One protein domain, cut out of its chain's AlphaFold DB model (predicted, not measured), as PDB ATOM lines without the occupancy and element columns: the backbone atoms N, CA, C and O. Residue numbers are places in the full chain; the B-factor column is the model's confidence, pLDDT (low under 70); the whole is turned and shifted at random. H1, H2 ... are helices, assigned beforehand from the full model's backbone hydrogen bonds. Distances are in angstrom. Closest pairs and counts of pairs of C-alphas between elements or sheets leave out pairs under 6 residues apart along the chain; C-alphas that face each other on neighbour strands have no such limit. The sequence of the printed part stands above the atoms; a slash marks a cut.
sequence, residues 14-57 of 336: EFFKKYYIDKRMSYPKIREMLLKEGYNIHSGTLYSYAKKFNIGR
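This is residues 14 to 57 of the 336 residues of the protein "LAGLIDADG_2 domain-containing protein" of marine sediment metagenome (UniProt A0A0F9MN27). Three short helices have their centres in a triangle, each turned steeply from the next; H2 and H3 open as a wide V from Tyr 27 and Ser 43. The printed part has 44 residues with three named helices, H1, H2, H3 in order, and no named strand: all helix. It is compact, radius of gyration of the C-alphas 9.6 A, spanning 26 by 19 by 15 A.

Begin at H1, residues 14 to 22; it only just touches H2, residues 27 to 36, with 3 pairs of C-alphas within 8 A, the closest Tyr 19 and Ile 30 at 7.2 A. H2 touches H3, residues 43 to 52, opposite ways at a steep tilt of 66 degrees; the closest C-alphas, Tyr 27 and Ser 43, are 5.5 A apart. H1 and H3 are close but not clearly touching: the closest C-alphas, Phe 16 and Ala 50, are 6.5 A apart. Every O i to N i+4 pair is within hydrogen-bond range in H2 and H3, 4 of 5 in H1.

Find C-alpha 14 at (-35.888, 33.786, 10.762), where H1 begins; it runs 10.3 A, H2 14.3 A, and H3 14.6 A to C-alpha 52 at (-29.375, 23.113, 8.661).

The printed part has no cut, no link is long, and no printed residue is under 70.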
ATOM      1  N   GLU A  14     -34.916  32.710  10.996       96.00
ATOM      2  CA  GLU A  14     -35.888  33.786  10.762       96.00
ATOM      3  C   GLU A  14     -35.713  34.420   9.383       96.00
ATOM      4  O   GLU A  14     -36.702  34.739   8.718       96.00
ATOM      5  N   PHE A  15     -34.465  34.562   8.924       96.44
ATOM      6  CA  PHE A  15     -34.176  35.038   7.575       96.44
ATOM      7  C   PHE A  15     -34.834  34.131   6.527       96.44
ATOM      8  O   PHE A  15     -35.545  34.612   5.637       96.44
ATOM      9  N   PHE A  16     -34.646  32.812   6.641       94.19
ATOM     10  CA  PHE A  16     -35.255  31.870   5.703       94.19
ATOM     11  C   PHE A  16     -36.777  31.800   5.862       94.19
ATOM     12  O   PHE A  16     -37.472  31.800   4.849       94.19
ATOM     13  N   LYS A  17     -37.330  31.835   7.078       90.88
ATOM     14  CA  LYS A  17     -38.788  31.923   7.276       90.88
ATOM     15  C   LYS A  17     -39.373  33.136   6.541       90.88
ATOM     16  O   LYS A  17     -40.215  32.971   5.663       90.88
ATOM     17  N   LYS A  18     -38.812  34.328   6.749       95.06
ATOM     18  CA  LYS A  18     -39.281  35.568   6.116       95.06
ATOM     19  C   LYS A  18     -39.170  35.555   4.590       95.06
ATOM     20  O   LYS A  18     -40.121  35.879   3.880       95.06
ATOM     21  N   TYR A  19     -37.985  35.270   4.051       94.50
ATOM     22  CA  TYR A  19     -37.737  35.449   2.615       94.50
ATOM     23  C   TYR A  19     -38.069  34.201   1.796       94.50
ATOM     24  O   TYR A  19     -38.614  34.307   0.693       94.50
ATOM     25  N   TYR A  20     -37.759  33.018   2.321       88.81
ATOM     26  CA  TYR A  20     -37.969  31.760   1.616       88.81
ATOM     27  C   TYR A  20     -39.383  31.206   1.823       88.81
ATOM     28  O   TYR A  20     -39.988  30.795   0.836       88.81
ATOM     29  N   ILE A  21     -39.940  31.221   3.038       83.81
ATOM     30  CA  ILE A  21     -41.295  30.700   3.286       83.81
ATOM     31  C   ILE A  21     -42.349  31.775   2.993       83.81
ATOM     32  O   ILE A  21     -43.100  31.639   2.027       83.81
ATOM     33  N   ASP A  22     -42.351  32.881   3.740       87.56
ATOM     34  CA  ASP A  22     -43.443  33.866   3.692       87.56
ATOM     35  C   ASP A  22     -43.482  34.609   2.352       87.56
ATOM     36  O   ASP A  22     -44.516  34.689   1.689       87.56
ATOM     37  N   LYS A  23     -42.325  35.108   1.900       90.06
ATOM     38  CA  LYS A  23     -42.196  35.813   0.612       90.06
ATOM     39  C   LYS A  23     -42.003  34.890  -0.591       90.06
ATOM     40  O   LYS A  23     -41.873  35.386  -1.713       90.06
ATOM     41  N   ARG A  24     -41.944  33.568  -0.388       86.69
ATOM     42  CA  ARG A  24     -41.838  32.563  -1.463       86.69
ATOM     43  C   ARG A  24     -40.660  32.770  -2.436       86.69
ATOM     44  O   ARG A  24     -40.672  32.278  -3.569       86.69
ATOM     45  N   MET A  25     -39.579  33.438  -2.023       90.25
ATOM     46  CA  MET A  25     -38.437  33.714  -2.907       90.25
ATOM     47  C   MET A  25     -37.617  32.446  -3.172       90.25
ATOM     48  O   MET A  25     -37.343  31.673  -2.260       90.25
ATOM     49  N   SER A  26     -37.218  32.198  -4.420       88.62
ATOM     50  CA  SER A  26     -36.287  31.108  -4.747       88.62
ATOM     51  C   SER A  26     -34.865  31.445  -4.277       88.62
ATOM     52  O   SER A  26     -34.530  32.620  -4.144       88.62
ATOM     53  N   TYR A  27     -33.992  30.447  -4.075       91.69
ATOM     54  CA  TYR A  27     -32.589  30.720  -3.717       91.69
ATOM     55  C   TYR A  27     -31.874  31.657  -4.710       91.69
ATOM     56  O   TYR A  27     -31.187  32.560  -4.243       91.69
ATOM     57  N   PRO A  28     -32.068  31.548  -6.046       92.56
ATOM     58  CA  PRO A  28     -31.549  32.546  -6.984       92.56
ATOM     59  C   PRO A  28     -32.056  33.968  -6.721       92.56
ATOM     60  O   PRO A  28     -31.271  34.909  -6.782       92.56
ATOM     61  N   LYS A  29     -33.341  34.129  -6.379       92.56
ATOM     62  CA  LYS A  29     -33.937  35.440  -6.087       92.56
ATOM     63  C   LYS A  29     -33.447  36.010  -4.751       92.56
ATOM     64  O   LYS A  29     -33.196  37.206  -4.653       92.56
ATOM     65  N   ILE A  30     -33.267  35.159  -3.737       95.00
ATOM     66  CA  ILE A  30     -32.644  35.538  -2.456       95.00
ATOM     67  C   ILE A  30     -31.190  35.963  -2.687       95.00
ATOM     68  O   ILE A  30     -30.772  36.993  -2.174       95.00
ATOM     69  N   ARG A  31     -30.436  35.225  -3.510       95.81
ATOM     70  CA  ARG A  31     -29.075  35.601  -3.909       95.81
ATOM     71  C   ARG A  31     -29.041  36.961  -4.602       95.81
ATOM     72  O   ARG A  31     -28.181  37.766  -4.280       95.81
ATOM     73  N   GLU A  32     -29.940  37.216  -5.549       96.75
ATOM     74  CA  GLU A  32     -30.002  38.503  -6.253       96.75
ATOM     75  C   GLU A  32     -30.300  39.666  -5.293       96.75
ATOM     76  O   GLU A  32     -29.676  40.718  -5.393       96.75
ATOM     77  N   MET A  33     -31.216  39.465  -4.339       97.44
ATOM     78  CA  MET A  33     -31.519  40.437  -3.285       97.44
ATOM     79  C   MET A  33     -30.283  40.732  -2.426       97.44
ATOM     80  O   MET A  33     -29.898  41.886  -2.289       97.44
ATOM     81  N   LEU A  34     -29.624  39.690  -1.918       96.19
ATOM     82  CA  LEU A  34     -28.429  39.822  -1.083       96.19
ATOM     83  C   LEU A  34     -27.258  40.465  -1.839       96.19
ATOM     84  O   LEU A  34     -26.532  41.278  -1.272       96.19
ATOM     85  N   LEU A  35     -27.110  40.168  -3.133       95.56
ATOM     86  CA  LEU A  35     -26.084  40.778  -3.975       95.56
ATOM     87  C   LEU A  35     -26.281  42.296  -4.106       95.56
ATOM     88  O   LEU A  35     -25.297  43.030  -4.093       95.56
ATOM     89  N   LYS A  36     -27.535  42.772  -4.183       96.88
ATOM     90  CA  LYS A  36     -27.864  44.212  -4.201       96.88
ATOM     91  C   LYS A  36     -27.539  44.911  -2.878       96.88
ATOM     92  O   LYS A  36     -27.258  46.101  -2.883       96.88
ATOM     93  N   GLU A  37     -27.530  44.170  -1.776       96.19
ATOM     94  CA  GLU A  37     -27.142  44.649  -0.442       96.19
ATOM     95  C   GLU A  37     -25.623  44.535  -0.181       96.19
ATOM     96  O   GLU A  37     -25.155  44.828   0.915       96.19
ATOM     97  N   GLY A  38     -24.831  44.121  -1.180       95.19
ATOM     98  CA  GLY A  38     -23.376  43.972  -1.068       95.19
ATOM     99  C   GLY A  38     -22.904  42.594  -0.589       95.19
ATOM    100  O   GLY A  38     -21.701  42.368  -0.455       95.19
ATOM    101  N   TYR A  39     -23.816  41.638  -0.382       94.25
ATOM    102  CA  TYR A  39     -23.491  40.275   0.041       94.25
ATOM    103  C   TYR A  39     -23.393  39.318  -1.156       94.25
ATOM    104  O   TYR A  39     -24.393  38.876  -1.727       94.25
ATOM    105  N   ASN A  40     -22.174  38.916  -1.520       94.50
ATOM    106  CA  ASN A  40     -21.945  37.962  -2.609       94.50
ATOM    107  C   ASN A  40     -22.038  36.499  -2.129       94.50
ATOM    108  O   ASN A  40     -21.028  35.812  -1.972       94.50
ATOM    109  N   ILE A  41     -23.261  36.017  -1.888       94.19
ATOM    110  CA  ILE A  41     -23.524  34.653  -1.397       94.19
ATOM    111  C   ILE A  41     -23.976  33.740  -2.542       94.19
ATOM    112  O   ILE A  41     -24.902  34.050  -3.291       94.19
ATOM    113  N   HIS A  42     -23.347  32.571  -2.681       94.31
ATOM    114  CA  HIS A  42     -23.736  31.592  -3.697       94.31
ATOM    115  C   HIS A  42     -25.045  30.864  -3.325       94.31
ATOM    116  O   HIS A  42     -25.285  30.557  -2.158       94.31
ATOM    117  N   SER A  43     -25.875  30.501  -4.313       93.50
ATOM    118  CA  SER A  43     -27.156  29.803  -4.071       93.50
ATOM    119  C   SER A  43     -26.982  28.457  -3.358       93.50
ATOM    120  O   SER A  43     -27.827  28.069  -2.557       93.50
ATOM    121  N   GLY A  44     -25.871  27.759  -3.621       91.88
ATOM    122  CA  GLY A  44     -25.516  26.524  -2.912       91.88
ATOM    123  C   GLY A  44     -25.275  26.751  -1.417       91.88
ATOM    124  O   GLY A  44     -25.702  25.941  -0.601       91.88
ATOM    125  N   THR A  45     -24.680  27.887  -1.044       93.56
ATOM    126  CA  THR A  45     -24.502  28.278   0.360       93.56
ATOM    127  C   THR A  45     -25.850  28.547   1.020       93.56
ATOM    128  O   THR A  45     -26.104  28.020   2.099       93.56
ATOM    129  N   LEU A  46     -26.745  29.286   0.351       94.12
ATOM    130  CA  LEU A  46     -28.109  29.519   0.846       94.12
ATOM    131  C   LEU A  46     -28.853  28.201   1.095       94.12
ATOM    132  O   LEU A  46     -29.452  28.029   2.152       94.12
ATOM    133  N   TYR A  47     -28.764  27.256   0.154       91.81
ATOM    134  CA  TYR A  47     -29.352  25.924   0.298       91.81
ATOM    135  C   TYR A  47     -28.785  25.166   1.504       91.81
ATOM    136  O   TYR A  47     -29.545  24.630   2.307       91.81
ATOM    137  N   SER A  48     -27.459  25.140   1.661       91.88
ATOM    138  CA  SER A  48     -26.803  24.453   2.777       91.88
ATOM    139  C   SER A  48     -27.197  25.031   4.135       91.88
ATOM    140  O   SER A  48     -27.395  24.265   5.074       91.88
ATOM    141  N   TYR A  49     -27.334  26.356   4.252       94.31
ATOM    142  CA  TYR A  49     -27.787  26.997   5.489       94.31
ATOM    143  C   TYR A  49     -29.262  26.715   5.778       94.31
ATOM    144  O   TYR A  49     -29.576  26.278   6.878       94.31
ATOM    145  N   ALA A  50     -30.149  26.862   4.792       92.44
ATOM    146  CA  ALA A  50     -31.563  26.535   4.961       92.44
ATOM    147  C   ALA A  50     -31.755  25.076   5.415       92.44
ATOM    148  O   ALA A  50     -32.489  24.802   6.365       92.44
ATOM    149  N   LYS A  51     -30.998  24.144   4.816       91.00
ATOM    150  CA  LYS A  51     -31.024  22.720   5.172       91.00
ATOM    151  C   LYS A  51     -30.644  22.459   6.634       91.00
ATOM    152  O   LYS A  51     -31.222  21.558   7.233       91.00
ATOM    153  N   LYS A  52     -29.726  23.236   7.228       93.81
ATOM    154  CA  LYS A  52     -29.375  23.113   8.661       93.81
ATOM    155  C   LYS A  52     -30.564  23.391   9.581       93.81
ATOM    156  O   LYS A  52     -30.636  22.809  10.655       93.81
ATOM    157  N   PHE A  53     -31.503  24.227   9.145       92.44
ATOM    158  CA  PHE A  53     -32.731  24.544   9.875       92.44
ATOM    159  C   PHE A  53     -33.908  23.634   9.496       92.44
ATOM    160  O   PHE A  53     -35.049  23.938   9.825       92.44
ATOM    161  N   ASN A  54     -33.665  22.551   8.746       89.75
ATOM    162  CA  ASN A  54     -34.713  21.745   8.108       89.75
ATOM    163  C   ASN A  54     -35.655  22.572   7.211       89.75
ATOM    164  O   ASN A  54     -36.785  22.168   6.938       89.75
ATOM    165  N   ILE A  55     -35.179  23.718   6.714       86.19
ATOM    166  CA  ILE A  55     -35.899  24.553   5.760       86.19
ATOM    167  C   ILE A  55     -35.454  24.147   4.361       86.19
ATOM    168  O   ILE A  55     -34.312  24.324   3.939       86.19
ATOM    169  N   GLY A  56     -36.387  23.591   3.610       77.75
ATOM    170  CA  GLY A  56     -36.176  23.238   2.222       77.75
ATOM    171  C   GLY A  56     -37.515  22.947   1.590       77.75
ATOM    172  O   GLY A  56     -38.327  22.219   2.154       77.75
ATOM    173  N   ARG A  57     -37.746  23.521   0.411       71.19
ATOM    174  CA  ARG A  57     -38.950  23.216  -0.346       71.19
ATOM    175  C   ARG A  57     -38.924  21.760  -0.736       71.19
ATOM    176  O   ARG A  57     -37.990  21.301  -1.401       71.19
TER     177      ARG A  57